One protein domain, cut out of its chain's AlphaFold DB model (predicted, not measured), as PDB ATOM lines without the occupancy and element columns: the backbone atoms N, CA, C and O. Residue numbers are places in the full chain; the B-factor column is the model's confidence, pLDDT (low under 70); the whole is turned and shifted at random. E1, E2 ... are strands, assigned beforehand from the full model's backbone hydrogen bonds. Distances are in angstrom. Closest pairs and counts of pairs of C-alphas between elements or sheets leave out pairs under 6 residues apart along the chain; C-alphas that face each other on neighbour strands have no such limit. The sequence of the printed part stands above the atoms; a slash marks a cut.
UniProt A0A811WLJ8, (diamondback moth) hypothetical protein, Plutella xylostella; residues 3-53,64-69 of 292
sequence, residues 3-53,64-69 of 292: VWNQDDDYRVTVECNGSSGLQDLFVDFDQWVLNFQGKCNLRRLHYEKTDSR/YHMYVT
ATOM      1  N   VAL A   3      43.959 -30.839 -40.940       68.44
ATOM      2  CA  VAL A   3      44.550 -30.523 -42.244       68.44
ATOM      3  C   VAL A   3      46.059 -30.547 -42.078       68.44
ATOM      4  O   VAL A   3      46.609 -29.927 -41.163       68.44
ATOM      5  N   TRP A   4      46.705 -31.313 -42.946       52.12
ATOM      6  CA  TRP A   4      48.152 -31.425 -43.009       52.12
ATOM      7  C   TRP A   4      48.649 -30.580 -44.171       52.12
ATOM      8  O   TRP A   4      48.113 -30.691 -45.274       52.12
ATOM      9  N   ASN A   5      49.656 -29.750 -43.917       62.75
ATOM     10  CA  ASN A   5      50.458 -29.167 -44.980       62.75
ATOM     11  C   ASN A   5      51.711 -30.027 -45.139       62.75
ATOM     12  O   ASN A   5      52.404 -30.292 -44.157       62.75
ATOM     13  N   GLN A   6      51.950 -30.506 -46.355       51.59
ATOM     14  CA  GLN A   6      53.037 -31.430 -46.654       51.59
ATOM     15  C   GLN A   6      54.398 -30.721 -46.735       51.59
ATOM     16  O   GLN A   6      55.417 -31.376 -46.539       51.59
ATOM     17  N   ASP A   7      54.405 -29.401 -46.949       57.72
ATOM     18  CA  ASP A   7      55.626 -28.647 -47.243       57.72
ATOM     19  C   ASP A   7      56.240 -27.926 -46.028       57.72
ATOM     20  O   ASP A   7      57.419 -27.583 -46.072       57.72
ATOM     21  N   ASP A   8      55.503 -27.740 -44.922       61.50
ATOM     22  CA  ASP A   8      55.934 -26.819 -43.851       61.50
ATOM     23  C   ASP A   8      56.027 -27.402 -42.421       61.50
ATOM     24  O   ASP A   8      56.161 -26.634 -41.474       61.50
ATOM     25  N   ASP A   9      55.996 -28.722 -42.191       77.75
ATOM     26  CA  ASP A   9      56.116 -29.292 -40.823       77.75
ATOM     27  C   ASP A   9      55.043 -28.746 -39.831       77.75
ATOM     28  O   ASP A   9      55.227 -28.750 -38.613       77.75
ATOM     29  N   TYR A  10      53.894 -28.258 -40.318       72.50
ATOM     30  CA  TYR A  10      52.794 -27.782 -39.470       72.50
ATOM     31  C   TYR A  10      51.557 -28.664 -39.601       72.50
ATOM     32  O   TYR A  10      51.070 -28.971 -40.693       72.50
ATOM     33  N   ARG A  11      50.970 -28.977 -38.448       76.19
ATOM     34  CA  ARG A  11      49.674 -29.632 -38.324       76.19
ATOM     35  C   ARG A  11      48.649 -28.647 -37.780       76.19
ATOM     36  O   ARG A  11      48.785 -28.148 -36.663       76.19
ATOM     37  N   VAL A  12      47.578 -28.413 -38.537       78.62
ATOM     38  CA  VAL A  12      46.454 -27.574 -38.100       78.62
ATOM     39  C   VAL A  12      45.247 -28.465 -37.818       78.62
ATOM     40  O   VAL A  12      44.727 -29.155 -38.693       78.62
ATOM     41  N   THR A  13      44.788 -28.461 -36.571       80.88
ATOM     42  CA  THR A  13      43.595 -29.186 -36.129       80.88
ATOM     43  C   THR A  13      42.460 -28.207 -35.867       80.88
ATOM     44  O   THR A  13      42.577 -27.288 -35.056       80.88
ATOM     45  N   VAL A  14      41.342 -28.429 -36.548       82.19
ATOM     46  CA  VAL A  14      40.132 -27.614 -36.473       82.19
ATOM     47  C   VAL A  14      39.027 -28.440 -35.813       82.19
ATOM     48  O   VAL A  14      38.593 -29.464 -36.347       82.19
ATOM     49  N   GLU A  15      38.569 -28.020 -34.641       82.25
ATOM     50  CA  GLU A  15      37.423 -28.599 -33.940       82.25
ATOM     51  C   GLU A  15      36.204 -27.698 -34.154       82.25
ATOM     52  O   GLU A  15      36.225 -26.517 -33.796       82.25
ATOM     53  N   CYS A  16      35.135 -28.251 -34.728       86.31
ATOM     54  CA  CYS A  16      33.888 -27.537 -34.996       86.31
ATOM     55  C   CYS A  16      32.713 -28.259 -34.330       86.31
ATOM     56  O   CYS A  16      32.621 -29.482 -34.410       86.31
ATOM     57  N   ASN A  17      31.785 -27.502 -33.742       79.50
ATOM     58  CA  ASN A  17      30.520 -28.032 -33.233       79.50
ATOM     59  C   ASN A  17      29.440 -27.940 -34.316       79.50
ATOM     60  O   ASN A  17      29.106 -26.843 -34.766       79.50
ATOM     61  N   GLY A  18      28.884 -29.091 -34.706       69.62
ATOM     62  CA  GLY A  18      27.829 -29.188 -35.715       69.62
ATOM     63  C   GLY A  18      28.337 -28.872 -37.122       69.62
ATOM     64  O   GLY A  18      28.211 -27.747 -37.598       69.62
ATOM     65  N   SER A  19      28.920 -29.865 -37.792       59.19
ATOM     66  CA  SER A  19      29.387 -29.747 -39.175       59.19
ATOM     67  C   SER A  19      28.365 -30.351 -40.142       59.19
ATOM     68  O   SER A  19      28.532 -31.485 -40.591       59.19
ATOM     69  N   SER A  20      27.303 -29.619 -40.475       61.56
ATOM     70  CA  SER A  20      26.496 -29.953 -41.652       61.56
ATOM     71  C   SER A  20      27.042 -29.184 -42.857       61.56
ATOM     72  O   SER A  20      26.877 -27.973 -42.975       61.56
ATOM     73  N   GLY A  21      27.734 -29.900 -43.748       68.00
ATOM     74  CA  GLY A  21      28.162 -29.361 -45.042       68.00
ATOM     75  C   GLY A  21      29.445 -28.527 -45.029       68.00
ATOM     76  O   GLY A  21      29.559 -27.615 -45.840       68.00
ATOM     77  N   LEU A  22      30.399 -28.814 -44.134       69.44
ATOM     78  CA  LEU A  22      31.737 -28.227 -44.255       69.44
ATOM     79  C   LEU A  22      32.468 -28.909 -45.416       69.44
ATOM     80  O   LEU A  22      32.758 -30.103 -45.347       69.44
ATOM     81  N   GLN A  23      32.714 -28.152 -46.478       69.12
ATOM     82  CA  GLN A  23      33.467 -28.581 -47.654       69.12
ATOM     83  C   GLN A  23      34.660 -27.640 -47.841       69.12
ATOM     84  O   GLN A  23      34.602 -26.470 -47.453       69.12
ATOM     85  N   ASP A  24      35.748 -28.175 -48.387       69.44
ATOM     86  CA  ASP A  24      36.941 -27.431 -48.799       69.44
ATOM     87  C   ASP A  24      37.513 -26.496 -47.723       69.44
ATOM     88  O   ASP A  24      37.426 -25.269 -47.793       69.44
ATOM     89  N   LEU A  25      38.121 -27.104 -46.699       75.88
ATOM     90  CA  LEU A  25      38.935 -26.398 -45.714       75.88
ATOM     91  C   LEU A  25      40.327 -26.145 -46.307       75.88
ATOM     92  O   LEU A  25      41.101 -27.082 -46.496       75.88
ATOM     93  N   PHE A  26      40.649 -24.883 -46.563       78.06
ATOM     94  CA  PHE A  26      41.938 -24.456 -47.092       78.06
ATOM     95  C   PHE A  26      42.621 -23.489 -46.123       78.06
ATOM     96  O   PHE A  26      42.008 -22.535 -45.641       78.06
ATOM     97  N   VAL A  27      43.901 -23.728 -45.845       77.69
ATOM     98  CA  VAL A  27      44.745 -22.831 -45.051       77.69
ATOM     99  C   VAL A  27      45.713 -22.147 -46.007       77.69
ATOM    100  O   VAL A  27      46.545 -22.808 -46.618       77.69
ATOM    101  N   ASP A  28      45.615 -20.827 -46.122       76.19
ATOM    102  CA  ASP A  28      46.638 -20.009 -46.766       76.19
ATOM    103  C   ASP A  28      47.719 -19.706 -45.719       76.19
ATOM    104  O   ASP A  28      47.493 -18.901 -44.811       76.19
ATOM    105  N   PHE A  29      48.861 -20.394 -45.798       71.31
ATOM    106  CA  PHE A  29      49.966 -20.243 -44.844       71.31
ATOM    107  C   PHE A  29      50.771 -18.952 -45.057       71.31
ATOM    108  O   PHE A  29      51.322 -18.421 -44.092       71.31
ATOM    109  N   ASP A  30      50.763 -18.378 -46.265       71.44
ATOM    110  CA  ASP A  30      51.413 -17.091 -46.542       71.44
ATOM    111  C   ASP A  30      50.680 -15.938 -45.845       71.44
ATOM    112  O   ASP A  30      51.286 -14.979 -45.351       71.44
ATOM    113  N   GLN A  31      49.351 -16.036 -45.783       74.62
ATOM    114  CA  GLN A  31      48.487 -15.024 -45.173       74.62
ATOM    115  C   GLN A  31      47.991 -15.401 -43.773       74.62
ATOM    116  O   GLN A  31      47.419 -14.549 -43.088       74.62
ATOM    117  N   TRP A  32      48.216 -16.645 -43.340       73.56
ATOM    118  CA  TRP A  32      47.643 -17.241 -42.129       73.56
ATOM    119  C   TRP A  32      46.108 -17.141 -42.083       73.56
ATOM    120  O   TRP A  32      45.518 -16.812 -41.048       73.56
ATOM    121  N   VAL A  33      45.453 -17.421 -43.217       73.38
ATOM    122  CA  VAL A  33      43.992 -17.336 -43.377       73.38
ATOM    123  C   VAL A  33      43.389 -18.729 -43.528       73.38
ATOM    124  O   VAL A  33      43.745 -19.481 -44.430       73.38
ATOM    125  N   LEU A  34      42.422 -19.054 -42.666       78.12
ATOM    126  CA  LEU A  34      41.604 -20.261 -42.785       78.12
ATOM    127  C   LEU A  34      40.345 -19.947 -43.600       78.12
ATOM    128  O   LEU A  34      39.485 -19.198 -43.134       78.12
ATOM    129  N   ASN A  35      40.223 -20.539 -44.784       77.94
ATOM    130  CA  ASN A  35      39.028 -20.477 -45.617       77.94
ATOM    131  C   ASN A  35      38.286 -21.815 -45.552       77.94
ATOM    132  O   ASN A  35      38.895 -22.878 -45.622       77.94
ATOM    133  N   PHE A  36      36.964 -21.770 -45.432       80.19
ATOM    134  CA  PHE A  36      36.111 -22.952 -45.532       80.19
ATOM    135  C   PHE A  36      34.783 -22.577 -46.175       80.19
ATOM    136  O   PHE A  36      34.311 -21.446 -46.016       80.19
ATOM    137  N   GLN A  37      34.168 -23.525 -46.882       78.44
ATOM    138  CA  GLN A  37      32.797 -23.387 -47.358       78.44
ATOM    139  C   GLN A  37      31.839 -24.127 -46.420       78.44
ATOM    140  O   GLN A  37      32.093 -25.253 -45.994       78.44
ATOM    141  N   GLY A  38      30.729 -23.472 -46.079       80.25
ATOM    142  CA  GLY A  38      29.678 -24.031 -45.227       80.25
ATOM    143  C   GLY A  38      29.506 -23.314 -43.886       80.25
ATOM    144  O   GLY A  38      30.186 -22.338 -43.564       80.25
ATOM    145  N   LYS A  39      28.539 -23.791 -43.096       74.94
ATOM    146  CA  LYS A  39      28.263 -23.278 -41.749       74.94
ATOM    147  C   LYS A  39      28.969 -24.170 -40.736       74.94
ATOM    148  O   LYS A  39      28.620 -25.338 -40.598       74.94
ATOM    149  N   CYS A  40      29.925 -23.620 -39.996       81.38
ATOM    150  CA  CYS A  40      30.473 -24.292 -38.825       81.38
ATOM    151  C   CYS A  40      30.647 -23.331 -37.658       81.38
ATOM    152  O   CYS A  40      31.080 -22.191 -37.831       81.38
ATOM    153  N   ASN A  41      30.371 -23.829 -36.455       79.12
ATOM    154  CA  ASN A  41      30.757 -23.147 -35.231       79.12
ATOM    155  C   ASN A  41      32.149 -23.635 -34.844       79.12
ATOM    156  O   ASN A  41      32.295 -24.708 -34.253       79.12
ATOM    157  N   LEU A  42      33.168 -22.868 -35.230       79.81
ATOM    158  CA  LEU A  42      34.546 -23.159 -34.858       79.81
ATOM    159  C   LEU A  42      34.671 -23.111 -33.331       79.81
ATOM    160  O   LEU A  42      34.438 -22.071 -32.717       79.81
ATOM    161  N   ARG A  43      35.027 -24.244 -32.726       80.94
ATOM    162  CA  ARG A  43      35.188 -24.390 -31.278       80.94
ATOM    163  C   ARG A  43      36.642 -24.209 -30.869       80.94
ATOM    164  O   ARG A  43      36.928 -23.481 -29.923       80.94
ATOM    165  N   ARG A  44      37.557 -24.871 -31.580       80.50
ATOM    166  CA  ARG A  44      38.988 -24.841 -31.279       80.50
ATOM    167  C   ARG A  44      39.799 -24.889 -32.562       80.50
ATOM    168  O   ARG A  44      39.527 -25.691 -33.448       80.50
ATOM    169  N   LEU A  45      40.815 -24.042 -32.633       81.38
ATOM    170  CA  LEU A  45      41.857 -24.098 -33.646       81.38
ATOM    171  C   LEU A  45      43.167 -24.371 -32.912       81.38
ATOM    172  O   LEU A  45      43.567 -23.581 -32.059       81.38
ATOM    173  N   HIS A  46      43.786 -25.509 -33.191       79.94
ATOM    174  CA  HIS A  46      45.074 -25.894 -32.629       79.94
ATOM    175  C   HIS A  46      46.086 -25.997 -33.758       79.94
ATOM    176  O   HIS A  46      45.822 -26.668 -34.754       79.94
ATOM    177  N   TYR A  47      47.230 -25.349 -33.606       78.12
ATOM    178  CA  TYR A  47      48.355 -25.503 -34.514       78.12
ATOM    179  C   TYR A  47      49.501 -26.145 -33.738       78.12
ATOM    180  O   TYR A  47      49.746 -25.810 -32.581       78.12
ATOM    181  N   GLU A  48      50.180 -27.087 -34.370       80.19
ATOM    182  CA  GLU A  48      51.336 -27.770 -33.812       80.19
ATOM    183  C   GLU A  48      52.412 -27.801 -34.888       80.19
ATOM    184  O   GLU A  48      52.153 -28.229 -36.013       80.19
ATOM    185  N   LYS A  49      53.601 -27.299 -34.561       80.25
ATOM    186  CA  LYS A  49      54.773 -27.454 -35.418       80.25
ATOM    187  C   LYS A  49      55.386 -28.808 -35.097       80.25
ATOM    188  O   LYS A  49      55.861 -29.015 -33.984       80.25
ATOM    189  N   THR A  50      55.338 -29.733 -36.041       72.50
ATOM    190  CA  THR A  50      56.049 -31.000 -35.945       72.50
ATOM    191  C   THR A  50      57.487 -30.747 -36.369       72.50
ATOM    192  O   THR A  50      57.805 -30.855 -37.543       72.50
ATOM    193  N   ASP A  51      58.361 -30.366 -35.432       63.75
ATOM    194  CA  ASP A  51      59.798 -30.320 -35.720       63.75
ATOM    195  C   ASP A  51      60.291 -31.754 -35.978       63.75
ATOM    196  O   ASP A  51      60.565 -32.531 -35.063       63.75
ATOM    197  N   SER A  52      60.383 -32.115 -37.258       57.56
ATOM    198  CA  SER A  52      60.854 -33.422 -37.731       57.56
ATOM    199  C   SER A  52      62.362 -33.625 -37.508       57.56
ATOM    200  O   SER A  52      62.887 -34.726 -37.693       57.56
ATOM    201  N   ARG A  53      63.086 -32.582 -37.080       55.91
ATOM    202  CA  ARG A  53      64.504 -32.657 -36.708       55.91
ATOM    203  C   ARG A  53      64.646 -32.935 -35.216       55.91
ATOM    204  O   ARG A  53      64.575 -32.036 -34.387       55.91
ATOM    205  N   TYR A  64      50.989 -17.839 -31.519       46.88
ATOM    206  CA  TYR A  64      50.635 -17.074 -32.712       46.88
ATOM    207  C   TYR A  64      49.113 -16.917 -32.792       46.88
ATOM    208  O   TYR A  64      48.354 -17.861 -32.575       46.88
ATOM    209  N   HIS A  65      48.655 -15.703 -33.104       39.97
ATOM    210  CA  HIS A  65      47.238 -15.398 -33.280       39.97
ATOM    211  C   HIS A  65      46.859 -15.490 -34.763       39.97
ATOM    212  O   HIS A  65      47.279 -14.656 -35.562       39.97
ATOM    213  N   MET A  66      46.040 -16.480 -35.118       45.03
ATOM    214  CA  MET A  66      45.393 -16.562 -36.431       45.03
ATOM    215  C   MET A  66      44.060 -15.809 -36.438       45.03
ATOM    216  O   MET A  66      43.314 -15.827 -35.456       45.03
ATOM    217  N   TYR A  67      43.737 -15.192 -37.573       40.59
ATOM    218  CA  TYR A  67      42.460 -14.523 -37.799       40.59
ATOM    219  C   TYR A  67      41.566 -15.410 -38.669       40.59
ATOM    220  O   TYR A  67      41.954 -15.823 -39.758       40.59
ATOM    221  N   VAL A  68      40.352 -15.695 -38.195       45.50
ATOM    222  CA  VAL A  68      39.358 -16.482 -38.937       45.50
ATOM    223  C   VAL A  68      38.393 -15.523 -39.620       45.50
ATOM    224  O   VAL A  68      37.777 -14.688 -38.955       45.50
ATOM    225  N   THR A  69      38.245 -15.635 -40.939       43.09
ATOM    226  CA  THR A  69      37.270 -14.854 -41.706       43.09
ATOM    227  C   THR A  69      36.262 -15.808 -42.342       43.09
ATOM    228  O   THR A  69      36.590 -16.597 -43.218       43.09
TER     229      THR A  69
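Overview. This is residues 3 to 53 and 64 to 69 of the 292 residues of the protein "(diamondback moth) hypothetical protein" of Plutella xylostella (UniProt A0A811WLJ8). One long hairpin of two strands, E1 and E2, is folded double: its ribbon turns back on itself near Ser 20 and Lys 39, and the two halves make a V with the tight link at the end of one arm. Short runs at either end of the printed part, residues 3 to 4 and 67 to 68, pair with the ribbon's edges. The printed part has 57 residues, no named helix and two named strands, E1 then E2, antiparallel neighbours in one sheet; the class is all strand. The whole is only just compact, close to loose, with a radius of gyration of the C-alphas of 11.9 A, and elongated, spanning 38 by 21 by 19 A.

Along the chain. From Val 3, with its C-alpha at (44.550, -30.523, -42.244), the printed part leads to E1, residues 10 to 28, which begins at C-alpha 10 (52.794, -27.782, -39.470). Its 19 residues measure 12.3 A from first to last C-alpha, and it bends by 163 degrees. E2, residues 33 to 49, measures 16.8 A, bends by 150 degrees at residue 39 and ends at C-alpha 49 (54.773, -27.454, -35.418).

Arrangement. Residues 3 to 4 pair antiparallel with residues 11 to 12 of E1. E1 and E2 form a hairpin, antiparallel at 145 degrees between their directions. N 11 and O 48 are within hydrogen-bond range at 2.8 A, and N 28 and O 33 at 2.9 A. C-alphas 16 and 42 face each other at 4.4 A. Residues 33 to 34 of E2 pair parallel with residues 67 to 68.

Size, cuts and confidence. The C-alphas of Ser 20 and Arg 53, the two farthest apart, are 38.4 A apart. The link E1 to E2 is tight, with 4 residues. Residues 54 to 63 are not printed, and C-alphas 53 and 64 are 21.2 A apart across this cut. Mean pLDDT of the printed part is 70.0; it is under 70 in residues 3 to 8, 18 to 24, 51 to 53 and 64 to 69.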